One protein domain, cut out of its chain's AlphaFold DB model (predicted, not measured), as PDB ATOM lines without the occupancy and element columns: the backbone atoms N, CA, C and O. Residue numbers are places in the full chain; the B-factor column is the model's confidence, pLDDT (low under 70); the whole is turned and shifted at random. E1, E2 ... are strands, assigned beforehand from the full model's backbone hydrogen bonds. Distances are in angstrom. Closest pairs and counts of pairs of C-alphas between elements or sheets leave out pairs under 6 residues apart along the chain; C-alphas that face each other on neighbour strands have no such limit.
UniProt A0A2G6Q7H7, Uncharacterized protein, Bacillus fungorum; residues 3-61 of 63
ATOM      1  N   SER A   3      -3.158 -51.415  51.709       77.81
ATOM      2  CA  SER A   3      -4.481 -50.933  52.096       77.81
ATOM      3  C   SER A   3      -5.275 -50.526  50.861       77.81
ATOM      4  O   SER A   3      -4.711 -50.030  49.887       77.81
ATOM      5  N   THR A   4      -6.591 -50.709  50.920       86.56
ATOM      6  CA  THR A   4      -7.524 -50.170  49.929       86.56
ATOM      7  C   THR A   4      -8.065 -48.846  50.440       86.56
ATOM      8  O   THR A   4      -8.574 -48.781  51.560       86.56
ATOM      9  N   PHE A   5      -7.960 -47.781  49.652       85.19
ATOM     10  CA  PHE A   5      -8.472 -46.472  50.054       85.19
ATOM     11  C   PHE A   5      -8.891 -45.629  48.839       85.19
ATOM     12  O   PHE A   5      -8.332 -45.777  47.748       85.19
ATOM     13  N   PRO A   6      -9.898 -44.751  49.006       86.25
ATOM     14  CA  PRO A   6     -10.268 -43.796  47.979       86.25
ATOM     15  C   PRO A   6      -9.243 -42.660  47.926       86.25
ATOM     16  O   PRO A   6      -8.856 -42.097  48.949       86.25
ATOM     17  N   ILE A   7      -8.834 -42.303  46.717       82.56
ATOM     18  CA  ILE A   7      -7.991 -41.150  46.417       82.56
ATOM     19  C   ILE A   7      -8.743 -40.226  45.467       82.56
ATOM     20  O   ILE A   7      -9.350 -40.664  44.487       82.56
ATOM     21  N   VAL A   8      -8.691 -38.927  45.745       82.44
ATOM     22  CA  VAL A   8      -9.101 -37.913  44.775       82.44
ATOM     23  C   VAL A   8      -7.878 -37.597  43.935       82.44
ATOM     24  O   VAL A   8      -6.841 -37.207  44.477       82.44
ATOM     25  N   VAL A   9      -7.977 -37.786  42.620       75.56
ATOM     26  CA  VAL A   9      -6.851 -37.531  41.725       75.56
ATOM     27  C   VAL A   9      -7.106 -36.260  40.936       75.56
ATOM     28  O   VAL A   9      -7.971 -36.207  40.067       75.56
ATOM     29  N   ARG A  10      -6.317 -35.229  41.245       70.38
ATOM     30  CA  ARG A  10      -6.279 -33.949  40.524       70.38
ATOM     31  C   ARG A  10      -5.153 -33.942  39.492       70.38
ATOM     32  O   ARG A  10      -4.363 -33.009  39.429       70.38
ATOM     33  N   HIS A  11      -5.031 -35.034  38.747       66.88
ATOM     34  CA  HIS A  11      -4.021 -35.191  37.709       66.88
ATOM     35  C   HIS A  11      -4.717 -35.194  36.346       66.88
ATOM     36  O   HIS A  11      -5.670 -35.946  36.154       66.88
ATOM     37  N   GLU A  12      -4.253 -34.359  35.415       59.03
ATOM     38  CA  GLU A  12      -4.809 -34.274  34.051       59.03
ATOM     39  C   GLU A  12      -4.335 -35.424  33.135       59.03
ATOM     40  O   GLU A  12      -4.808 -35.568  32.009       59.03
ATOM     41  N   GLY A  13      -3.413 -36.267  33.614       68.62
ATOM     42  CA  GLY A  13      -2.871 -37.414  32.885       68.62
ATOM     43  C   GLY A  13      -3.679 -38.710  33.023       68.62
ATOM     44  O   GLY A  13      -4.560 -38.855  33.874       68.62
ATOM     45  N   LYS A  14      -3.344 -39.699  32.185       72.06
ATOM     46  CA  LYS A  14      -3.827 -41.078  32.346       72.06
ATOM     47  C   LYS A  14      -3.169 -41.697  33.581       72.06
ATOM     48  O   LYS A  14      -1.960 -41.596  33.747       72.06
ATOM     49  N   ILE A  15      -3.976 -42.320  34.433       76.69
ATOM     50  CA  ILE A  15      -3.516 -43.021  35.634       76.69
ATOM     51  C   ILE A  15      -3.605 -44.509  35.340       76.69
ATOM     52  O   ILE A  15      -4.683 -44.994  34.984       76.69
ATOM     53  N   GLU A  16      -2.490 -45.207  35.493       80.12
ATOM     54  CA  GLU A  16      -2.368 -46.639  35.237       80.12
ATOM     55  C   GLU A  16      -1.814 -47.356  36.475       80.12
ATOM     56  O   GLU A  16      -1.338 -46.734  37.431       80.12
ATOM     57  N   GLU A  17      -1.928 -48.682  36.489       83.81
ATOM     58  CA  GLU A  17      -1.317 -49.513  37.525       83.81
ATOM     59  C   GLU A  17       0.211 -49.343  37.484       83.81
ATOM     60  O   GLU A  17       0.818 -49.277  36.416       83.81
ATOM     61  N   GLY A  18       0.839 -49.218  38.652       80.94
ATOM     62  CA  GLY A  18       2.259 -48.898  38.802       80.94
ATOM     63  C   GLY A  18       2.577 -47.402  38.881       80.94
ATOM     64  O   GLY A  18       3.706 -47.047  39.223       80.94
ATOM     65  N   CYS A  19       1.614 -46.506  38.630       82.81
ATOM     66  CA  CYS A  19       1.832 -45.074  38.824       82.81
ATOM     67  C   CYS A  19       2.021 -44.732  40.311       82.81
ATOM     68  O   CYS A  19       1.252 -45.163  41.174       82.81
ATOM     69  N   ILE A  20       3.015 -43.887  40.592       83.19
ATOM     70  CA  ILE A  20       3.182 -43.236  41.892       83.19
ATOM     71  C   ILE A  20       2.539 -41.860  41.796       83.19
ATOM     72  O   ILE A  20       2.921 -41.047  40.954       83.19
ATOM     73  N   ILE A  21       1.561 -41.600  42.653       81.50
ATOM     74  CA  ILE A  21       0.901 -40.302  42.730       81.50
ATOM     75  C   ILE A  21       1.263 -39.608  44.038       81.50
ATOM     76  O   ILE A  21       1.345 -40.232  45.097       81.50
ATOM     77  N   HIS A  22       1.434 -38.296  43.958       81.62
ATOM     78  CA  HIS A  22       1.537 -37.443  45.128       81.62
ATOM     79  C   HIS A  22       0.151 -36.858  45.400       81.62
ATOM     80  O   HIS A  22      -0.423 -36.194  44.536       81.62
ATOM     81  N   THR A  23      -0.430 -37.159  46.559       75.69
ATOM     82  CA  THR A  23      -1.760 -36.658  46.919       75.69
ATOM     83  C   THR A  23      -1.831 -36.277  48.392       75.69
ATOM     84  O   THR A  23      -1.192 -36.889  49.251       75.69
ATOM     85  N   THR A  24      -2.611 -35.242  48.685       69.31
ATOM     86  CA  THR A  24      -2.865 -34.775  50.047       69.31
ATOM     87  C   THR A  24      -4.139 -35.437  50.549       69.31
ATOM     88  O   THR A  24      -5.202 -35.307  49.936       69.31
ATOM     89  N   PHE A  25      -4.055 -36.151  51.672       67.19
ATOM     90  CA  PHE A  25      -5.237 -36.796  52.236       67.19
ATOM     91  C   PHE A  25      -6.075 -35.761  52.992       67.19
ATOM     92  O   PHE A  25      -5.602 -35.121  53.936       67.19
ATOM     93  N   THR A  26      -7.329 -35.590  52.575       56.53
ATOM     94  CA  THR A  26      -8.290 -34.716  53.253       56.53
ATOM     95  C   THR A  26      -8.624 -35.316  54.617       56.53
ATOM     96  O   THR A  26      -9.392 -36.269  54.704       56.53
ATOM     97  N   GLY A  27      -8.000 -34.795  55.670       60.28
ATOM     98  CA  GLY A  27      -8.178 -35.261  57.047       60.28
ATOM     99  C   GLY A  27      -7.008 -34.866  57.943       60.28
ATOM    100  O   GLY A  27      -7.226 -34.310  59.011       60.28
ATOM    101  N   ASP A  28      -5.781 -35.046  57.454       69.75
ATOM    102  CA  ASP A  28      -4.557 -34.755  58.218       69.75
ATOM    103  C   ASP A  28      -3.723 -33.613  57.624       69.75
ATOM    104  O   ASP A  28      -2.760 -33.169  58.241       69.75
ATOM    105  N   GLY A  29      -4.028 -33.162  56.399       67.00
ATOM    106  CA  GLY A  29      -3.220 -32.153  55.698       67.00
ATOM    107  C   GLY A  29      -1.806 -32.626  55.336       67.00
ATOM    108  O   GLY A  29      -1.019 -31.851  54.806       67.00
ATOM    109  N   ALA A  30      -1.483 -33.894  55.598       72.69
ATOM    110  CA  ALA A  30      -0.201 -34.493  55.270       72.69
ATOM    111  C   ALA A  30      -0.161 -34.968  53.812       72.69
ATOM    112  O   ALA A  30      -1.145 -35.481  53.262       72.69
ATOM    113  N   ASN A  31       1.016 -34.815  53.217       78.50
ATOM    114  CA  ASN A  31       1.330 -35.275  51.879       78.50
ATOM    115  C   ASN A  31       1.722 -36.756  51.897       78.50
ATOM    116  O   ASN A  31       2.499 -37.206  52.746       78.50
ATOM    117  N   TYR A  32       1.174 -37.521  50.957       80.94
ATOM    118  CA  TYR A  32       1.450 -38.945  50.831       80.94
ATOM    119  C   TYR A  32       1.845 -39.291  49.400       80.94
ATOM    120  O   TYR A  32       1.200 -38.861  48.440       80.94
ATOM    121  N   LEU A  33       2.870 -40.130  49.279       84.62
ATOM    122  CA  LEU A  33       3.158 -40.859  48.056       84.62
ATOM    123  C   LEU A  33       2.361 -42.154  48.070       84.62
ATOM    124  O   LEU A  33       2.363 -42.910  49.045       84.62
ATOM    125  N   ILE A  34       1.638 -42.382  46.984       85.62
ATOM    126  CA  ILE A  34       0.781 -43.545  46.832       85.62
ATOM    127  C   ILE A  34       1.188 -44.274  45.568       85.62
ATOM    128  O   ILE A  34       0.999 -43.768  44.462       85.62
ATOM    129  N   THR A  35       1.718 -45.478  45.745       88.56
ATOM    130  CA  THR A  35       1.982 -46.400  44.642       88.56
ATOM    131  C   THR A  35       0.715 -47.195  44.376       88.56
ATOM    132  O   THR A  35       0.269 -47.960  45.237       88.56
ATOM    133  N   ILE A  36       0.127 -46.997  43.198       88.81
ATOM    134  CA  ILE A  36      -1.067 -47.717  42.760       88.81
ATOM    135  C   ILE A  36      -0.634 -49.115  42.330       88.81
ATOM    136  O   ILE A  36       0.021 -49.268  41.305       88.81
ATOM    137  N   GLU A  37      -0.999 -50.138  43.094       89.69
ATOM    138  CA  GLU A  37      -0.765 -51.526  42.684       89.69
ATOM    139  C   GLU A  37      -1.909 -52.027  41.805       89.69
ATOM    140  O   GLU A  37      -1.662 -52.735  40.835       89.69
ATOM    141  N   LYS A  38      -3.148 -51.640  42.135       89.62
ATOM    142  CA  LYS A  38      -4.339 -51.997  41.367       89.62
ATOM    143  C   LYS A  38      -5.455 -50.972  41.517       89.62
ATOM    144  O   LYS A  38      -5.721 -50.471  42.612       89.62
ATOM    145  N   ILE A  39      -6.157 -50.690  40.422       89.31
ATOM    146  CA  ILE A  39      -7.364 -49.854  40.439       89.31
ATOM    147  C   ILE A  39      -8.579 -50.762  40.645       89.31
ATOM    148  O   ILE A  39      -8.922 -51.565  39.781       89.31
ATOM    149  N   VAL A  40      -9.243 -50.634  41.793       90.88
ATOM    150  CA  VAL A  40     -10.432 -51.430  42.141       90.88
ATOM    151  C   VAL A  40     -11.687 -50.823  41.532       90.88
ATOM    152  O   VAL A  40     -12.563 -51.537  41.052       90.88
ATOM    153  N   SER A  41     -11.796 -49.495  41.574       90.81
ATOM    154  CA  SER A  41     -12.955 -48.780  41.048       90.81
ATOM    155  C   SER A  41     -12.596 -47.362  40.622       90.81
ATOM    156  O   SER A  41     -11.664 -46.748  41.147       90.81
ATOM    157  N   LYS A  42     -13.365 -46.835  39.670       89.56
ATOM    158  CA  LYS A  42     -13.237 -45.483  39.129       89.56
ATOM    159  C   LYS A  42     -14.609 -44.823  39.108       89.56
ATOM    160  O   LYS A  42     -15.553 -45.379  38.556       89.56
ATOM    161  N   GLY A  43     -14.706 -43.623  39.671       90.44
ATOM    162  CA  GLY A  43     -15.942 -42.850  39.729       90.44
ATOM    163  C   GLY A  43     -15.685 -41.348  39.792       90.44
ATOM    164  O   GLY A  43     -14.558 -40.885  39.616       90.44
ATOM    165  N   LYS A  44     -16.742 -40.579  40.041       89.19
ATOM    166  CA  LYS A  44     -16.658 -39.144  40.334       89.19
ATOM    167  C   LYS A  44     -17.358 -38.858  41.659       89.19
ATOM    168  O   LYS A  44     -18.353 -39.513  41.958       89.19
ATOM    169  N   ASN A  45     -16.843 -37.917  42.449       86.94
ATOM    170  CA  ASN A  45     -17.546 -37.448  43.648       86.94
ATOM    171  C   ASN A  45     -18.669 -36.457  43.285       86.94
ATOM    172  O   ASN A  45     -18.835 -36.078  42.125       86.94
ATOM    173  N   GLU A  46     -19.412 -35.989  44.289       89.12
ATOM    174  CA  GLU A  46     -20.504 -35.012  44.125       89.12
ATOM    175  C   GLU A  46     -20.039 -33.647  43.582       89.12
ATOM    176  O   GLU A  46     -20.847 -32.870  43.084       89.12
ATOM    177  N   LYS A  47     -18.731 -33.361  43.627       86.56
ATOM    178  CA  LYS A  47     -18.109 -32.156  43.054       86.56
ATOM    179  C   LYS A  47     -17.627 -32.359  41.610       86.56
ATOM    180  O   LYS A  47     -17.068 -31.438  41.023       86.56
ATOM    181  N   GLY A  48     -17.815 -33.552  41.038       86.12
ATOM    182  CA  GLY A  48     -17.358 -33.911  39.693       86.12
ATOM    183  C   GLY A  48     -15.872 -34.282  39.588       86.12
ATOM    184  O   GLY A  48     -15.411 -34.572  38.481       86.12
ATOM    185  N   GLU A  49     -15.128 -34.311  40.701       85.75
ATOM    186  CA  GLU A  49     -13.714 -34.706  40.731       85.75
ATOM    187  C   GLU A  49     -13.577 -36.217  40.518       85.75
ATOM    188  O   GLU A  49     -14.396 -37.003  41.002       85.75
ATOM    189  N   LEU A  50     -12.522 -36.635  39.817       84.69
ATOM    190  CA  LEU A  50     -12.223 -38.048  39.613       84.69
ATOM    191  C   LEU A  50     -11.777 -38.694  40.933       84.69
ATOM    192  O   LEU A  50     -10.787 -38.275  41.538       84.69
ATOM    193  N   VAL A  51     -12.480 -39.751  41.342       87.19
ATOM    194  CA  VAL A  51     -12.129 -40.565  42.510       87.19
ATOM    195  C   VAL A  51     -11.759 -41.963  42.046       87.19
ATOM    196  O   VAL A  51     -12.524 -42.611  41.327       87.19
ATOM    197  N   LEU A  52     -10.590 -42.430  42.472       88.06
ATOM    198  CA  LEU A  52     -10.165 -43.810  42.282       88.06
ATOM    199  C   LEU A  52     -10.167 -44.516  43.631       88.06
ATOM    200  O   LEU A  52      -9.665 -43.982  44.616       88.06
ATOM    201  N   VAL A  53     -10.715 -45.724  43.675       89.25
ATOM    202  CA  VAL A  53     -10.488 -46.645  44.788       89.25
ATOM    203  C   VAL A  53      -9.357 -47.553  44.352       89.25
ATOM    204  O   VAL A  53      -9.510 -48.306  43.387       89.25
ATOM    205  N   VAL A  54      -8.216 -47.443  45.022       89.31
ATOM    206  CA  VAL A  54      -7.008 -48.185  44.662       89.31
ATOM    207  C   VAL A  54      -6.580 -49.090  45.802       89.31
ATOM    208  O   VAL A  54      -6.724 -48.753  46.978       89.31
ATOM    209  N   GLU A  55      -6.049 -50.246  45.433       90.75
ATOM    210  CA  GLU A  55      -5.186 -51.048  46.284       90.75
ATOM    211  C   GLU A  55      -3.760 -50.566  46.050       90.75
ATOM    212  O   GLU A  55      -3.284 -50.501  44.913       90.75
ATOM    213  N   GLY A  56      -3.084 -50.182  47.121       89.31
ATOM    214  CA  GLY A  56      -1.738 -49.667  46.999       89.31
ATOM    215  C   GLY A  56      -1.032 -49.541  48.328       89.31
ATOM    216  O   GLY A  56      -1.557 -49.868  49.401       89.31
ATOM    217  N   THR A  57       0.186 -49.031  48.239       87.25
ATOM    218  CA  THR A  57       0.987 -48.705  49.411       87.25
ATOM    219  C   THR A  57       1.000 -47.196  49.588       87.25
ATOM    220  O   THR A  57       1.259 -46.452  48.645       87.25
ATOM    221  N   ARG A  58       0.691 -46.753  50.809       83.88
ATOM    222  CA  ARG A  58       0.750 -45.351  51.218       83.88
ATOM    223  C   ARG A  58       2.017 -45.123  52.026       83.88
ATOM    224  O   ARG A  58       2.175 -45.725  53.089       83.88
ATOM    225  N   GLU A  59       2.851 -44.208  51.561       85.44
ATOM    226  CA  GLU A  59       4.051 -43.751  52.250       85.44
ATOM    227  C   GLU A  59       3.898 -42.267  52.603       85.44
ATOM    228  O   GLU A  59       3.495 -41.452  51.772       85.44
ATOM    229  N   LYS A  60       4.131 -41.914  53.871       77.69
ATOM    230  CA  LYS A  60       4.044 -40.520  54.321       77.69
ATOM    231  C   LYS A  60       5.280 -39.780  53.818       77.69
ATOM    232  O   LYS A  60       6.387 -40.151  54.196       77.69
ATOM    233  N   CYS A  61       5.087 -38.732  53.017       71.12
ATOM    234  CA  CYS A  61       6.168 -37.805  52.707       71.12
ATOM    235  C   CYS A  61       6.385 -36.930  53.940       71.12
ATOM    236  O   CYS A  61       5.505 -36.163  54.334       71.12
TER     237      CYS A  61
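What this domain is: This is residues 3 to 61 of the 63 residues of an uncharacterized protein of Bacillus fungorum (UniProt A0A2G6Q7H7). One strongly twisted sheet of four strands is folded over into a small arch: E3 and E4 run side by side and both bend sharply, at residues 38 and 55. E1 extends one limb of the arch and E2 the other, and the long link of residues 9 to 19 passes from limb to limb. The printed part has 59 residues with no named helix and four named strands, E1 to E4; the sheet's order is E1 E4 E3 E2, antiparallel throughout, and the class is all strand. It is compact, with a radius of gyration of the C-alphas of 10.7 A, and rounded, spanning 27 by 24 by 20 A.

Where its parts are: Find C-alpha 3 at (-4.481, -50.933, 52.096); from there E1 runs through residues 3 to 8, 15.6 A. E2 takes residues 20 to 24, 13.2 A. E3, residues 31 to 44, covers 21.7 A and bends by 112 degrees at residue 38. E4, residues 50 to 60, covers 22.1 A, bends by 95 degrees at residue 55 and ends at C-alpha 60, (4.044, -40.520, 54.321).

How they stand to each other: Look first at the edge strand E1: N 7 and O 52 of its neighbour E4 are 2.8 A apart. The inner strands E4 and E3 form a hairpin, with N 40 and O 53 at 2.8 A and N 33 and O 59 at 2.9 A. E3 and the edge strand E2 form another hairpin, where N 21 and O 34 are 2.9 A apart. E2, E3 and E4 make a meander, each strand the antiparallel neighbour of the one before; with E1, the antiparallel neighbour of E4, they make a Greek key. The closest C-alphas of E1 and E2, those of Ile 7 and Thr 23, are 7.7 A apart.

The domain as a whole: The C-alphas farthest apart, of Glu 46 and Cys 61, are 28.2 A from each other. The printed part has no cut; E1 to E2 is a long link. Look for pLDDT under 70 at residues 11 to 13 and 24 to 29.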